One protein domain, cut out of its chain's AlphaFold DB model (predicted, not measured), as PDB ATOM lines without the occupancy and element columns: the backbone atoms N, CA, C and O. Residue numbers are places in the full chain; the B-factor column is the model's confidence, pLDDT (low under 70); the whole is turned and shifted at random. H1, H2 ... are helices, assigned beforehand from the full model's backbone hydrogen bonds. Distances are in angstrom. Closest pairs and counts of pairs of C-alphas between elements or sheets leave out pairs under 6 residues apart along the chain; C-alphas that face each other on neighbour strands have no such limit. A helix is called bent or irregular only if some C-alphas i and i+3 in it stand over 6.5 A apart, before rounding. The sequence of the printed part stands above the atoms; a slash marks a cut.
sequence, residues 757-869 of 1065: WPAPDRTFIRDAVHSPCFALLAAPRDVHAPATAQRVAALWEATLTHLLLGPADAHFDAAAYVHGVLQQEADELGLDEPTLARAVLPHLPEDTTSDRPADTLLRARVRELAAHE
ATOM      1  N   TRP A 757     -44.012  23.281   2.669       78.44
ATOM      2  CA  TRP A 757     -45.365  23.792   2.897       78.44
ATOM      3  C   TRP A 757     -46.292  23.668   1.671       78.44
ATOM      4  O   TRP A 757     -45.871  23.912   0.531       78.44
ATOM      5  N   PRO A 758     -47.572  23.291   1.872       75.69
ATOM      6  CA  PRO A 758     -48.566  23.149   0.811       75.69
ATOM      7  C   PRO A 758     -48.944  24.490   0.143       75.69
ATOM      8  O   PRO A 758     -48.481  25.570   0.495       75.69
ATOM      9  N   ALA A 759     -49.760  24.428  -0.917       73.31
ATOM     10  CA  ALA A 759     -50.173  25.604  -1.700       73.31
ATOM     11  C   ALA A 759     -50.776  26.788  -0.901       73.31
ATOM     12  O   ALA A 759     -50.352  27.908  -1.189       73.31
ATOM     13  N   PRO A 760     -51.699  26.599   0.069       74.38
ATOM     14  CA  PRO A 760     -52.310  27.722   0.792       74.38
ATOM     15  C   PRO A 760     -51.300  28.528   1.630       74.38
ATOM     16  O   PRO A 760     -51.363  29.757   1.678       74.38
ATOM     17  N   ASP A 761     -50.302  27.863   2.202       79.31
ATOM     18  CA  ASP A 761     -49.277  28.504   3.034       79.31
ATOM     19  C   ASP A 761     -48.302  29.323   2.181       79.31
ATOM     20  O   ASP A 761     -47.918  30.443   2.517       79.31
ATOM     21  N   ARG A 762     -47.963  28.805   0.995       80.88
ATOM     22  CA  ARG A 762     -47.156  29.535   0.009       80.88
ATOM     23  C   ARG A 762     -47.860  30.790  -0.489       80.88
ATOM     24  O   ARG A 762     -47.197  31.801  -0.708       80.88
ATOM     25  N   THR A 763     -49.183  30.736  -0.670       81.25
ATOM     26  CA  THR A 763     -49.959  31.932  -1.023       81.25
ATOM     27  C   THR A 763     -49.960  32.947   0.111       81.25
ATOM     28  O   THR A 763     -49.737  34.118  -0.165       81.25
ATOM     29  N   PHE A 764     -50.078  32.511   1.370       84.44
ATOM     30  CA  PHE A 764     -49.987  33.403   2.526       84.44
ATOM     31  C   PHE A 764     -48.639  34.140   2.587       84.44
ATOM     32  O   PHE A 764     -48.616  35.359   2.720       84.44
ATOM     33  N   ILE A 765     -47.519  33.423   2.438       83.19
ATOM     34  CA  ILE A 765     -46.170  34.013   2.495       83.19
ATOM     35  C   ILE A 765     -45.934  34.977   1.335       83.19
ATOM     36  O   ILE A 765     -45.441  36.080   1.543       83.19
ATOM     37  N   ARG A 766     -46.308  34.589   0.112       84.44
ATOM     38  CA  ARG A 766     -46.207  35.474  -1.055       84.44
ATOM     39  C   ARG A 766     -47.001  36.761  -0.829       84.44
ATOM     40  O   ARG A 766     -46.506  37.851  -1.101       84.44
ATOM     41  N   ASP A 767     -48.221  36.633  -0.319       82.62
ATOM     42  CA  ASP A 767     -49.091  37.775  -0.066       82.62
ATOM     43  C   ASP A 767     -48.545  38.659   1.074       82.62
ATOM     44  O   ASP A 767     -48.694  39.878   1.000       82.62
ATOM     45  N   ALA A 768     -47.863  38.074   2.070       81.69
ATOM     46  CA  ALA A 768     -47.156  38.786   3.137       81.69
ATOM     47  C   ALA A 768     -45.919  39.543   2.619       81.69
ATOM     48  O   ALA A 768     -45.780  40.732   2.884       81.69
ATOM     49  N   VAL A 769     -45.053  38.905   1.826       81.38
ATOM     50  CA  VAL A 769     -43.823  39.519   1.284       81.38
ATOM     51  C   VAL A 769     -44.127  40.723   0.382       81.38
ATOM     52  O   VAL A 769     -43.403  41.717   0.397       81.38
ATOM     53  N   HIS A 770     -45.221  40.661  -0.381       79.88
ATOM     54  CA  HIS A 770     -45.679  41.759  -1.245       79.88
ATOM     55  C   HIS A 770     -46.705  42.678  -0.572       79.88
ATOM     56  O   HIS A 770     -47.332  43.512  -1.235       79.88
ATOM     57  N   SER A 771     -46.930  42.520   0.734       79.94
ATOM     58  CA  SER A 771     -47.866  43.361   1.467       79.94
ATOM     59  C   SER A 771     -47.238  44.712   1.816       79.94
ATOM     60  O   SER A 771     -46.146  44.758   2.392       79.94
ATOM     61  N   PRO A 772     -47.949  45.829   1.575       72.62
ATOM     62  CA  PRO A 772     -47.521  47.129   2.074       72.62
ATOM     63  C   PRO A 772     -47.477  47.178   3.609       72.62
ATOM     64  O   PRO A 772     -46.685  47.938   4.150       72.62
ATOM     65  N   CYS A 773     -48.262  46.357   4.324       77.44
ATOM     66  CA  CYS A 773     -48.237  46.309   5.788       77.44
ATOM     67  C   CYS A 773     -46.952  45.661   6.327       77.44
ATOM     68  O   CYS A 773     -46.371  46.175   7.276       77.44
ATOM     69  N   PHE A 774     -46.475  44.575   5.710       76.75
ATOM     70  CA  PHE A 774     -45.199  43.947   6.087       76.75
ATOM     71  C   PHE A 774     -43.997  44.783   5.647       76.75
ATOM     72  O   PHE A 774     -42.983  44.814   6.337       76.75
ATOM     73  N   ALA A 775     -44.122  45.529   4.546       69.56
ATOM     74  CA  ALA A 775     -43.087  46.460   4.108       69.56
ATOM     75  C   ALA A 775     -42.786  47.570   5.140       69.56
ATOM     76  O   ALA A 775     -41.683  48.118   5.117       69.56
ATOM     77  N   LEU A 776     -43.726  47.883   6.045       71.19
ATOM     78  CA  LEU A 776     -43.509  48.831   7.146       71.19
ATOM     79  C   LEU A 776     -42.552  48.289   8.219       71.19
ATOM     80  O   LEU A 776     -41.882  49.087   8.868       71.19
ATOM     81  N   LEU A 777     -42.460  46.963   8.389       70.00
ATOM     82  CA  LEU A 777     -41.565  46.340   9.372       70.00
ATOM     83  C   LEU A 777     -40.094  46.497   8.972       70.00
ATOM     84  O   LEU A 777     -39.282  46.908   9.790       70.00
ATOM     85  N   ALA A 778     -39.788  46.289   7.689       59.44
ATOM     86  CA  ALA A 778     -38.426  46.366   7.154       59.44
ATOM     87  C   ALA A 778     -37.874  47.807   7.029       59.44
ATOM     88  O   ALA A 778     -36.700  48.004   6.707       59.44
ATOM     89  N   ALA A 779     -38.710  48.843   7.200       58.25
ATOM     90  CA  ALA A 779     -38.303  50.251   7.095       58.25
ATOM     91  C   ALA A 779     -39.278  51.208   7.824       58.25
ATOM     92  O   ALA A 779     -39.978  51.987   7.168       58.25
ATOM     93  N   PRO A 780     -39.296  51.234   9.170       53.75
ATOM     94  CA  PRO A 780     -40.298  51.977   9.946       53.75
ATOM     95  C   PRO A 780     -40.239  53.510   9.792       53.75
ATOM     96  O   PRO A 780     -41.152  54.202  10.228       53.75
ATOM     97  N   ARG A 781     -39.185  54.069   9.175       48.62
ATOM     98  CA  ARG A 781     -38.975  55.525   9.035       48.62
ATOM     99  C   ARG A 781     -39.407  56.119   7.687       48.62
ATOM    100  O   ARG A 781     -39.336  57.333   7.539       48.62
ATOM    101  N   ASP A 782     -39.844  55.304   6.721       51.53
ATOM    102  CA  ASP A 782     -40.106  55.763   5.343       51.53
ATOM    103  C   ASP A 782     -41.407  55.157   4.770       51.53
ATOM    104  O   ASP A 782     -41.413  54.307   3.870       51.53
ATOM    105  N   VAL A 783     -42.527  55.606   5.348       43.91
ATOM    106  CA  VAL A 783     -43.906  55.091   5.179       43.91
ATOM    107  C   VAL A 783     -44.471  55.301   3.761       43.91
ATOM    108  O   VAL A 783     -45.451  54.666   3.378       43.91
ATOM    109  N   HIS A 784     -43.852  56.160   2.944       42.59
ATOM    110  CA  HIS A 784     -44.347  56.519   1.605       42.59
ATOM    111  C   HIS A 784     -43.487  56.018   0.435       42.59
ATOM    112  O   HIS A 784     -43.862  56.213  -0.721       42.59
ATOM    113  N   ALA A 785     -42.356  55.358   0.694       39.97
ATOM    114  CA  ALA A 785     -41.540  54.800  -0.382       39.97
ATOM    115  C   ALA A 785     -42.157  53.482  -0.905       39.97
ATOM    116  O   ALA A 785     -42.589  52.657  -0.095       39.97
ATOM    117  N   PRO A 786     -42.210  53.250  -2.233       45.88
ATOM    118  CA  PRO A 786     -42.746  52.014  -2.807       45.88
ATOM    119  C   PRO A 786     -41.959  50.786  -2.325       45.88
ATOM    120  O   PRO A 786     -40.811  50.912  -1.899       45.88
ATOM    121  N   ALA A 787     -42.564  49.594  -2.393       51.78
ATOM    122  CA  ALA A 787     -41.893  48.327  -2.094       51.78
ATOM    123  C   ALA A 787     -40.662  48.157  -3.003       51.78
ATOM    124  O   ALA A 787     -40.755  47.728  -4.151       51.78
ATOM    125  N   THR A 788     -39.497  48.570  -2.516       59.19
ATOM    126  CA  THR A 788     -38.226  48.426  -3.218       59.19
ATOM    127  C   THR A 788     -37.802  46.963  -3.195       59.19
ATOM    128  O   THR A 788     -38.048  46.255  -2.220       59.19
ATOM    129  N   ALA A 789     -37.105  46.510  -4.240       60.09
ATOM    130  CA  ALA A 789     -36.561  45.149  -4.328       60.09
ATOM    131  C   ALA A 789     -35.746  44.743  -3.080       60.09
ATOM    132  O   ALA A 789     -35.727  43.582  -2.687       60.09
ATOM    133  N   GLN A 790     -35.133  45.721  -2.408       60.31
ATOM    134  CA  GLN A 790     -34.402  45.538  -1.158       60.31
ATOM    135  C   GLN A 790     -35.299  45.144   0.031       60.31
ATOM    136  O   GLN A 790     -34.890  44.322   0.844       60.31
ATOM    137  N   ARG A 791     -36.527  45.675   0.120       67.62
ATOM    138  CA  ARG A 791     -37.500  45.332   1.177       67.62
ATOM    139  C   ARG A 791     -38.072  43.931   0.975       67.62
ATOM    140  O   ARG A 791     -38.194  43.165   1.921       67.62
ATOM    141  N   VAL A 792     -38.355  43.584  -0.279       72.75
ATOM    142  CA  VAL A 792     -38.793  42.235  -0.668       72.75
ATOM    143  C   VAL A 792     -37.706  41.204  -0.342       72.75
ATOM    144  O   VAL A 792     -38.013  40.148   0.205       72.75
ATOM    145  N   ALA A 793     -36.433  41.525  -0.594       72.25
ATOM    146  CA  ALA A 793     -35.310  40.663  -0.229       72.25
ATOM    147  C   ALA A 793     -35.176  40.471   1.296       72.25
ATOM    148  O   ALA A 793     -34.942  39.348   1.735       72.25
ATOM    149  N   ALA A 794     -35.379  41.512   2.112       70.25
ATOM    150  CA  ALA A 794     -35.363  41.387   3.575       70.25
ATOM    151  C   ALA A 794     -36.471  40.444   4.088       70.25
ATOM    152  O   ALA A 794     -36.213  39.513   4.849       70.25
ATOM    153  N   LEU A 795     -37.695  40.585   3.566       76.56
ATOM    154  CA  LEU A 795     -38.813  39.699   3.917       76.56
ATOM    155  C   LEU A 795     -38.588  38.247   3.445       76.56
ATOM    156  O   LEU A 795     -38.966  37.296   4.139       76.56
ATOM    157  N   TRP A 796     -37.925  38.043   2.301       84.81
ATOM    158  CA  TRP A 796     -37.485  36.713   1.866       84.81
ATOM    159  C   TRP A 796     -36.393  36.133   2.768       84.81
ATOM    160  O   TRP A 796     -36.437  34.943   3.079       84.81
ATOM    161  N   GLU A 797     -35.444  36.943   3.237       82.06
ATOM    162  CA  GLU A 797     -34.428  36.521   4.204       82.06
ATOM    163  C   GLU A 797     -35.064  36.075   5.525       82.06
ATOM    164  O   GLU A 797     -34.710  35.007   6.039       82.06
ATOM    165  N   ALA A 798     -36.039  36.829   6.041       76.19
ATOM    166  CA  ALA A 798     -36.791  36.455   7.237       76.19
ATOM    167  C   ALA A 798     -37.571  35.148   7.042       76.19
ATOM    168  O   ALA A 798     -37.495  34.217   7.851       76.19
ATOM    169  N   THR A 799     -38.227  35.008   5.890       82.44
ATOM    170  CA  THR A 799     -38.945  33.785   5.508       82.44
ATOM    171  C   THR A 799     -38.017  32.567   5.436       82.44
ATOM    172  O   THR A 799     -38.339  31.502   5.967       82.44
ATOM    173  N   LEU A 800     -36.840  32.705   4.817       83.94
ATOM    174  CA  LEU A 800     -35.836  31.641   4.738       83.94
ATOM    175  C   LEU A 800     -35.235  31.312   6.107       83.94
ATOM    176  O   LEU A 800     -34.902  30.155   6.367       83.94
ATOM    177  N   THR A 801     -35.094  32.305   6.981       81.94
ATOM    178  CA  THR A 801     -34.602  32.123   8.350       81.94
ATOM    179  C   THR A 801     -35.586  31.284   9.161       81.94
ATOM    180  O   THR A 801     -35.177  30.264   9.720       81.94
ATOM    181  N   HIS A 802     -36.880  31.613   9.119       77.69
ATOM    182  CA  HIS A 802     -37.930  30.820   9.762       77.69
ATOM    183  C   HIS A 802     -37.978  29.378   9.222       77.69
ATOM    184  O   HIS A 802     -37.994  28.416   9.988       77.69
ATOM    185  N   LEU A 803     -37.918  29.211   7.897       80.00
ATOM    186  CA  LEU A 803     -37.975  27.900   7.242       80.00
ATOM    187  C   LEU A 803     -36.770  26.995   7.565       80.00
ATOM    188  O   LEU A 803     -36.928  25.799   7.818       80.00
ATOM    189  N   LEU A 804     -35.549  27.535   7.471       80.19
ATOM    190  CA  LEU A 804     -34.317  26.735   7.484       80.19
ATOM    191  C   LEU A 804     -33.747  26.528   8.892       80.19
ATOM    192  O   LEU A 804     -32.989  25.575   9.090       80.19
ATOM    193  N   LEU A 805     -34.107  27.388   9.852       76.56
ATOM    194  CA  LEU A 805     -33.713  27.263  11.260       76.56
ATOM    195  C   LEU A 805     -34.833  26.728  12.165       76.56
ATOM    196  O   LEU A 805     -34.542  26.333  13.293       76.56
ATOM    197  N   GLY A 806     -36.082  26.685  11.687       68.81
ATOM    198  CA  GLY A 806     -37.229  26.172  12.436       68.81
ATOM    199  C   GLY A 806     -37.237  24.643  12.645       68.81
ATOM    200  O   GLY A 806     -36.431  23.916  12.048       68.81
ATOM    201  N   PRO A 807     -38.153  24.124  13.492       64.19
ATOM    202  CA  PRO A 807     -38.250  22.701  13.817       64.19
ATOM    203  C   PRO A 807     -38.482  21.831  12.577       64.19
ATOM    204  O   PRO A 807     -39.159  22.230  11.629       64.19
ATOM    205  N   ALA A 808     -37.931  20.613  12.589       51.06
ATOM    206  CA  ALA A 808     -37.787  19.803  11.385       51.06
ATOM    207  C   ALA A 808     -39.110  19.428  10.682       51.06
ATOM    208  O   ALA A 808     -39.092  19.278   9.456       51.06
ATOM    209  N   ASP A 809     -40.213  19.370  11.435       55.62
ATOM    210  CA  ASP A 809     -41.539  18.899  11.007       55.62
ATOM    211  C   ASP A 809     -42.681  19.853  11.418       55.62
ATOM    212  O   ASP A 809     -43.838  19.445  11.545       55.62
ATOM    213  N   ALA A 810     -42.379  21.132  11.673       57.12
ATOM    214  CA  ALA A 810     -43.414  22.100  12.028       57.12
ATOM    215  C   ALA A 810     -44.342  22.372  10.828       57.12
ATOM    216  O   ALA A 810     -43.887  22.763   9.748       57.12
ATOM    217  N   HIS A 811     -45.648  22.172  11.026       66.06
ATOM    218  CA  HIS A 811     -46.673  22.663  10.105       66.06
ATOM    219  C   HIS A 811     -46.590  24.194  10.054       66.06
ATOM    220  O   HIS A 811     -46.229  24.817  11.053       66.06
ATOM    221  N   PHE A 812     -46.886  24.799   8.900       74.62
ATOM    222  CA  PHE A 812     -46.902  26.255   8.796       74.62
ATOM    223  C   PHE A 812     -47.963  26.828   9.743       74.62
ATOM    224  O   PHE A 812     -49.143  26.497   9.635       74.62
ATOM    225  N   ASP A 813     -47.532  27.683  10.667       78.56
ATOM    226  CA  ASP A 813     -48.407  28.458  11.538       78.56
ATOM    227  C   ASP A 813     -48.230  29.936  11.192       78.56
ATOM    228  O   ASP A 813     -47.169  30.527  11.398       78.56
ATOM    229  N   ALA A 814     -49.294  30.529  10.651       80.69
ATOM    230  CA  ALA A 814     -49.313  31.923  10.246       80.69
ATOM    231  C   ALA A 814     -49.011  32.875  11.417       80.69
ATOM    232  O   ALA A 814     -48.343  33.888  11.213       80.69
ATOM    233  N   ALA A 815     -49.459  32.564  12.640       78.44
ATOM    234  CA  ALA A 815     -49.242  33.419  13.807       78.44
ATOM    235  C   ALA A 815     -47.786  33.350  14.277       78.44
ATOM    236  O   ALA A 815     -47.166  34.386  14.522       78.44
ATOM    237  N   ALA A 816     -47.217  32.142  14.317       76.06
ATOM    238  CA  ALA A 816     -45.804  31.938  14.624       76.06
ATOM    239  C   ALA A 816     -44.885  32.563  13.561       76.06
ATOM    240  O   ALA A 816     -43.846  33.121  13.904       76.06
ATOM    241  N   TYR A 817     -45.274  32.516  12.282       81.31
ATOM    242  CA  TYR A 817     -44.556  33.189  11.200       81.31
ATOM    243  C   TYR A 817     -44.562  34.711  11.383       81.31
ATOM    244  O   TYR A 817     -43.503  35.329  11.355       81.31
ATOM    245  N   VAL A 818     -45.730  35.316  11.629       82.62
ATOM    246  CA  VAL A 818     -45.847  36.767  11.863       82.62
ATOM    247  C   VAL A 818     -45.038  37.205  13.080       82.62
ATOM    248  O   VAL A 818     -44.326  38.203  13.004       82.62
ATOM    249  N   HIS A 819     -45.105  36.453  14.181       81.88
ATOM    250  CA  HIS A 819     -44.293  36.720  15.367       81.88
ATOM    251  C   HIS A 819     -42.796  36.575  15.074       81.88
ATOM    252  O   HIS A 819     -42.036  37.460  15.431       81.88
ATOM    253  N   GLY A 820     -42.377  35.532  14.351       75.31
ATOM    254  CA  GLY A 820     -40.974  35.339  13.979       75.31
ATOM    255  C   GLY A 820     -40.428  36.443  13.069       75.31
ATOM    256  O   GLY A 820     -39.291  36.865  13.250       75.31
ATOM    257  N   VAL A 821     -41.235  36.945  12.128       80.44
ATOM    258  CA  VAL A 821     -40.867  38.107  11.301       80.44
ATOM    259  C   VAL A 821     -40.748  39.363  12.170       80.44
ATOM    260  O   VAL A 821     -39.751  40.064  12.074       80.44
ATOM    261  N   LEU A 822     -41.710  39.626  13.063       79.19
ATOM    262  CA  LEU A 822     -41.652  40.767  13.988       79.19
ATOM    263  C   LEU A 822     -40.437  40.707  14.920       79.19
ATOM    264  O   LEU A 822     -39.765  41.718  15.098       79.19
ATOM    265  N   GLN A 823     -40.156  39.536  15.486       76.62
ATOM    266  CA  GLN A 823     -39.027  39.307  16.380       76.62
ATOM    267  C   GLN A 823     -37.700  39.513  15.651       76.62
ATOM    268  O   GLN A 823     -36.824  40.200  16.163       76.62
ATOM    269  N   GLN A 824     -37.562  38.974  14.437       72.12
ATOM    270  CA  GLN A 824     -36.343  39.147  13.654       72.12
ATOM    271  C   GLN A 824     -36.102  40.621  13.300       72.12
ATOM    272  O   GLN A 824     -34.982  41.099  13.439       72.12
ATOM    273  N   GLU A 825     -37.135  41.352  12.877       74.25
ATOM    274  CA  GLU A 825     -37.006  42.782  12.572       74.25
ATOM    275  C   GLU A 825     -36.715  43.606  13.839       74.25
ATOM    276  O   GLU A 825     -35.934  44.556  13.801       74.25
ATOM    277  N   ALA A 826     -37.285  43.227  14.987       71.94
ATOM    278  CA  ALA A 826     -36.976  43.839  16.276       71.94
ATOM    279  C   ALA A 826     -35.503  43.604  16.668       71.94
ATOM    280  O   ALA A 826     -34.797  44.565  16.975       71.94
ATOM    281  N   ASP A 827     -35.008  42.369  16.543       64.62
ATOM    282  CA  ASP A 827     -33.610  41.997  16.795       64.62
ATOM    283  C   ASP A 827     -32.635  42.714  15.843       64.62
ATOM    284  O   ASP A 827     -31.576  43.185  16.267       64.62
ATOM    285  N   GLU A 828     -32.979  42.829  14.555       62.66
ATOM    286  CA  GLU A 828     -32.164  43.537  13.558       62.66
ATOM    287  C   GLU A 828     -32.075  45.044  13.838       62.66
ATOM    288  O   GLU A 828     -31.027  45.654  13.613       62.66
ATOM    289  N   LEU A 829     -33.149  45.637  14.366       59.47
ATOM    290  CA  LEU A 829     -33.208  47.046  14.756       59.47
ATOM    291  C   LEU A 829     -32.722  47.304  16.193       59.47
ATOM    292  O   LEU A 829     -32.595  48.466  16.583       59.47
ATOM    293  N   GLY A 830     -32.444  46.252  16.973       59.84
ATOM    294  CA  GLY A 830     -32.074  46.348  18.388       59.84
ATOM    295  C   GLY A 830     -33.199  46.883  19.283       59.84
ATOM    296  O   GLY A 830     -32.922  47.555  20.276       59.84
ATOM    297  N   LEU A 831     -34.456  46.642  18.911       72.19
ATOM    298  CA  LEU A 831     -35.657  47.054  19.639       72.19
ATOM    299  C   LEU A 831     -36.338  45.837  20.278       72.19
ATOM    300  O   LEU A 831     -36.194  44.716  19.807       72.19
ATOM    301  N   ASP A 832     -37.133  46.055  21.322       77.75
ATOM    302  CA  ASP A 832     -38.082  45.062  21.823       77.75
ATOM    303  C   ASP A 832     -39.367  45.050  20.969       77.75
ATOM    304  O   ASP A 832     -39.814  46.087  20.460       77.75
ATOM    305  N   GLU A 833     -39.993  43.874  20.822       78.50
ATOM    306  CA  GLU A 833     -41.226  43.687  20.035       78.50
ATOM    307  C   GLU A 833     -42.343  44.708  20.358       78.50
ATOM    308  O   GLU A 833     -42.934  45.244  19.415       78.50
ATOM    309  N   PRO A 834     -42.630  45.059  21.635       82.12
ATOM    310  CA  PRO A 834     -43.639  46.070  21.973       82.12
ATOM    311  C   PRO A 834     -43.280  47.484  21.497       82.12
ATOM    312  O   PRO A 834     -44.160  48.283  21.163       82.12
ATOM    313  N   THR A 835     -41.995  47.838  21.454       76.88
ATOM    314  CA  THR A 835     -41.545  49.153  20.971       76.88
ATOM    315  C   THR A 835     -41.610  49.242  19.456       76.88
ATOM    316  O   THR A 835     -42.106  50.244  18.939       76.88
ATOM    317  N   LEU A 836     -41.215  48.182  18.742       80.56
ATOM    318  CA  LEU A 836     -41.414  48.102  17.293       80.56
ATOM    319  C   LEU A 836     -42.908  48.160  16.943       80.56
ATOM    320  O   LEU A 836     -43.315  48.937  16.078       80.56
ATOM    321  N   ALA A 837     -43.742  47.404  17.662       84.25
ATOM    322  CA  ALA A 837     -45.186  47.394  17.461       84.25
ATOM    323  C   ALA A 837     -45.804  48.793  17.631       84.25
ATOM    324  O   ALA A 837     -46.575  49.229  16.779       84.25
ATOM    325  N   ARG A 838     -45.420  49.541  18.675       81.31
ATOM    326  CA  ARG A 838     -45.883  50.926  18.897       81.31
ATOM    327  C   ARG A 838     -45.381  51.910  17.846       81.31
ATOM    328  O   ARG A 838     -46.108  52.840  17.513       81.31
ATOM    329  N   ALA A 839     -44.173  51.717  17.322       77.19
ATOM    330  CA  ALA A 839     -43.635  52.558  16.257       77.19
ATOM    331  C   ALA A 839     -44.375  52.346  14.925       77.19
ATOM    332  O   ALA A 839     -44.579  53.294  14.172       77.19
ATOM    333  N   VAL A 840     -44.799  51.112  14.640       79.00
ATOM    334  CA  VAL A 840     -45.454  50.742  13.376       79.00
ATOM    335  C   VAL A 840     -46.973  50.959  13.420       79.00
ATOM    336  O   VAL A 840     -47.568  51.296  12.395       79.00
ATOM    337  N   LEU A 841     -47.608  50.819  14.591       84.12
ATOM    338  CA  LEU A 841     -49.065  50.915  14.764       84.12
ATOM    339  C   LEU A 841     -49.714  52.174  14.141       84.12
ATOM    340  O   LEU A 841     -50.712  52.000  13.444       84.12
ATOM    341  N   PRO A 842     -49.177  53.406  14.295       78.31
ATOM    342  CA  PRO A 842     -49.767  54.624  13.723       78.31
ATOM    343  C   PRO A 842     -49.727  54.672  12.192       78.31
ATOM    344  O   PRO A 842     -50.417  55.478  11.571       78.31
ATOM    345  N   HIS A 843     -48.872  53.850  11.585       76.00
ATOM    346  CA  HIS A 843     -48.625  53.821  10.147       76.00
ATOM    347  C   HIS A 843     -49.324  52.649   9.454       76.00
ATOM    348  O   HIS A 843     -49.318  52.574   8.224       76.00
ATOM    349  N   LEU A 844     -49.951  51.746  10.215       76.81
ATOM    350  CA  LEU A 844     -50.773  50.682   9.657       76.81
ATOM    351  C   LEU A 844     -52.119  51.267   9.193       76.81
ATOM    352  O   LEU A 844     -52.825  51.865  10.003       76.81
ATOM    353  N   PRO A 845     -52.513  51.092   7.917       72.12
ATOM    354  CA  PRO A 845     -53.794  51.594   7.430       72.12
ATOM    355  C   PRO A 845     -54.954  50.963   8.216       72.12
ATOM    356  O   PRO A 845     -55.071  49.735   8.269       72.12
ATOM    357  N   GLU A 846     -55.789  51.804   8.840       63.50
ATOM    358  CA  GLU A 846     -56.903  51.363   9.696       63.50
ATOM    359  C   GLU A 846     -58.073  50.781   8.900       63.50
ATOM    360  O   GLU A 846     -58.674  49.807   9.343       63.50
ATOM    361  N   ASP A 847     -58.334  51.322   7.710       59.59
ATOM    362  CA  ASP A 847     -59.419  50.904   6.829       59.59
ATOM    363  C   ASP A 847     -58.996  51.063   5.372       59.59
ATOM    364  O   ASP A 847     -58.931  52.170   4.850       59.59
ATOM    365  N   THR A 848     -58.707  49.953   4.694       46.09
ATOM    366  CA  THR A 848     -58.764  49.852   3.227       46.09
ATOM    367  C   THR A 848     -58.763  48.374   2.836       46.09
ATOM    368  O   THR A 848     -57.734  47.722   2.938       46.09
ATOM    369  N   THR A 849     -59.914  47.837   2.417       52.66
ATOM    370  CA  THR A 849     -60.105  46.886   1.288       52.66
ATOM    371  C   THR A 849     -59.158  45.677   1.064       52.66
ATOM    372  O   THR A 849     -59.274  45.025   0.029       52.66
ATOM    373  N   SER A 850     -58.227  45.337   1.959       53.84
ATOM    374  CA  SER A 850     -57.289  44.217   1.797       53.84
ATOM    375  C   SER A 850     -57.890  42.950   2.400       53.84
ATOM    376  O   SER A 850     -57.770  42.700   3.597       53.84
ATOM    377  N   ASP A 851     -58.504  42.131   1.547       58.47
ATOM    378  CA  ASP A 851     -59.030  40.784   1.839       58.47
ATOM    379  C   ASP A 851     -57.919  39.753   2.174       58.47
ATOM    380  O   ASP A 851     -58.137  38.541   2.143       58.47
ATOM    381  N   ARG A 852     -56.685  40.204   2.452       76.88
ATOM    382  CA  ARG A 852     -55.524  39.328   2.653       76.88
ATOM    383  C   ARG A 852     -55.434  38.855   4.111       76.88
ATOM    384  O   ARG A 852     -55.326  39.685   5.022       76.88
ATOM    385  N   PRO A 853     -55.378  37.533   4.361       80.06
ATOM    386  CA  PRO A 853     -55.237  36.983   5.712       80.06
ATOM    387  C   PRO A 853     -53.979  37.459   6.457       80.06
ATOM    388  O   PRO A 853     -54.035  37.685   7.665       80.06
ATOM    389  N   ALA A 854     -52.860  37.659   5.748       80.69
ATOM    390  CA  ALA A 854     -51.584  38.066   6.342       80.69
ATOM    391  C   ALA A 854     -51.647  39.452   7.004       80.69
ATOM    392  O   ALA A 854     -51.191  39.620   8.134       80.69
ATOM    393  N   ASP A 855     -52.275  40.423   6.340       82.56
ATOM    394  CA  ASP A 855     -52.392  41.796   6.850       82.56
ATOM    395  C   ASP A 855     -53.269  41.852   8.103       82.56
ATOM    396  O   ASP A 855     -52.995  42.594   9.047       82.56
ATOM    397  N   THR A 856     -54.331  41.045   8.118       82.25
ATOM    398  CA  THR A 856     -55.260  40.951   9.248       82.25
ATOM    399  C   THR A 856     -54.560  40.393  10.480       82.25
ATOM    400  O   THR A 856     -54.710  40.940  11.574       82.25
ATOM    401  N   LEU A 857     -53.743  39.354  10.296       85.19
ATOM    402  CA  LEU A 857     -52.999  38.729  11.380       85.19
ATOM    403  C   LEU A 857     -51.883  39.633  11.918       85.19
ATOM    404  O   LEU A 857     -51.746  39.774  13.132       85.19
ATOM    405  N   LEU A 858     -51.139  40.303  11.030       85.06
ATOM    406  CA  LEU A 858     -50.118  41.275  11.422       85.06
ATOM    407  C   LEU A 858     -50.721  42.418  12.249       85.06
ATOM    408  O   LEU A 858     -50.208  42.732  13.321       85.06
ATOM    409  N   ARG A 859     -51.843  42.999  11.805       85.25
ATOM    410  CA  ARG A 859     -52.537  44.062  12.554       85.25
ATOM    411  C   ARG A 859     -52.991  43.596  13.933       85.25
ATOM    412  O   ARG A 859     -52.817  44.333  14.901       85.25
ATOM    413  N   ALA A 860     -53.573  42.401  14.025       84.12
ATOM    414  CA  ALA A 860     -54.009  41.840  15.301       84.12
ATOM    415  C   ALA A 860     -52.827  41.697  16.272       84.12
ATOM    416  O   ALA A 860     -52.916  42.154  17.410       84.12
ATOM    417  N   ARG A 861     -51.698  41.162  15.792       86.25
ATOM    418  CA  ARG A 861     -50.506  40.947  16.616       86.25
ATOM    419  C   ARG A 861     -49.818  42.248  17.031       86.25
ATOM    420  O   ARG A 861     -49.448  42.393  18.190       86.25
ATOM    421  N   VAL A 862     -49.685  43.214  16.122       86.06
ATOM    422  CA  VAL A 862     -49.106  44.533  16.435       86.06
ATOM    423  C   VAL A 862     -49.968  45.282  17.455       86.06
ATOM    424  O   VAL A 862     -49.426  45.876  18.379       86.06
ATOM    425  N   ARG A 863     -51.304  45.217  17.350       85.62
ATOM    426  CA  ARG A 863     -52.213  45.811  18.347       85.62
ATOM    427  C   ARG A 863     -52.092  45.140  19.709       85.62
ATOM    428  O   ARG A 863     -52.051  45.836  20.715       85.62
ATOM    429  N   GLU A 864     -52.019  43.812  19.734       86.38
ATOM    430  CA  GLU A 864     -51.819  43.049  20.965       86.38
ATOM    431  C   GLU A 864     -50.506  43.450  21.653       86.38
ATOM    432  O   GLU A 864     -50.517  43.818  22.824       86.38
ATOM    433  N   LEU A 865     -49.389  43.460  20.919       83.94
ATOM    434  CA  LEU A 865     -48.069  43.823  21.444       83.94
ATOM    435  C   LEU A 865     -47.980  45.294  21.867       83.94
ATOM    436  O   LEU A 865     -47.359  45.599  22.878       83.94
ATOM    437  N   ALA A 866     -48.620  46.206  21.133       82.44
ATOM    438  CA  ALA A 866     -48.637  47.628  21.470       82.44
ATOM    439  C   ALA A 866     -49.540  47.962  22.671       82.44
ATOM    440  O   ALA A 866     -49.319  48.979  23.325       82.44
ATOM    441  N   ALA A 867     -50.547  47.126  22.956       77.81
ATOM    442  CA  ALA A 867     -51.431  47.267  24.112       77.81
ATOM    443  C   ALA A 867     -50.796  46.782  25.428       77.81
ATOM    444  O   ALA A 867     -51.327  47.073  26.499       77.81
ATOM    445  N   HIS A 868     -49.676  46.056  25.367       67.38
ATOM    446  CA  HIS A 868     -48.898  45.726  26.556       67.38
ATOM    447  C   HIS A 868     -48.149  46.985  27.019       67.38
ATOM    448  O   HIS A 868     -47.297  47.512  26.301       67.38
ATOM    449  N   GLU A 869     -48.493  47.500  28.206       39.84
ATOM    450  CA  GLU A 869     -47.809  48.657  28.790       39.84
ATOM    451  C   GLU A 869     -46.306  48.375  28.946       39.84
ATOM    452  O   GLU A 869     -45.924  47.292  29.404       39.84
TER     453      GLU A 869
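AT A GLANCE: This is residues 757 to 869 of the 1065 residues of an uncharacterized protein of Rhizobacter sp. Root1221 (UniProt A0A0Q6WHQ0). Look for a compact, rounded cluster of crossed helices, with H4 running through the middle between H3 on one side and H6 on the other. H1 and the short H2 bridge H3 and H6, and H5 packs across H6, its first residue, Glu 833, coming close to Ala 826 of H4. The 113 printed residues hold six named helices, H1 to H6 in chain order, and no named strand: all helix. The radius of gyration of the C-alphas is 13.4 A, and the spans are 36 by 29 by 25 A.

HOW THE PARTS SIT: Start at H1, residues 759 to 769; it touches residues 792 to 799 of H3, residues 789 to 805, at a steep tilt of 45 degrees, opposite ways, closest at C-alphas 769 and 795, 5.7 A. H2, residues 772 to 775, only just touches H3, with 3 pairs of C-alphas within 8 A, the closest Ala 775 and Arg 791 at 6.4 A. H4, residues 814 to 829, touches H3 at a steep tilt of 65 degrees, opposite ways, with C-alphas 798 and 821 closest at 6.0 A. H5, residues 833 to 843, is about perpendicular to H4, at 83 degrees, and touches it, closest at C-alphas 826 and 833, 5.7 A. The hub, H6, residues 853 to 867, touches H1, H2, H4 and H5; C-alphas 837 and 862, the closest of H5 and H6, are 5.0 A apart. H3 and H6 are apart. Every O i to N i+4 pair is within hydrogen-bond range in H1, H3, H4 and H6, against 5 of 7 in H5; H2 is too short for one.

IN THESE COORDINATES: Find C-alpha 759 at (-50.173, 25.604, -1.700), where H1 begins. H3 runs 23.9 A, H4 22.5 A, and H6 21.4 A to C-alpha 867 at (-51.431, 47.267, 24.112). H5 is only just irregular: C-alphas 839 and 842 are 6.9 A apart.

THE WHOLE: The C-alphas of His 784 and Asp 809, the two farthest apart, are 38.9 A apart. The printed part has no cut; the link H2 to H3 is long, and residues 804 to 809, of which 804 to 805 belong to H3, stand free. Mean pLDDT of the printed part is 72.6; 33 residues are under 70, among them 778 to 791.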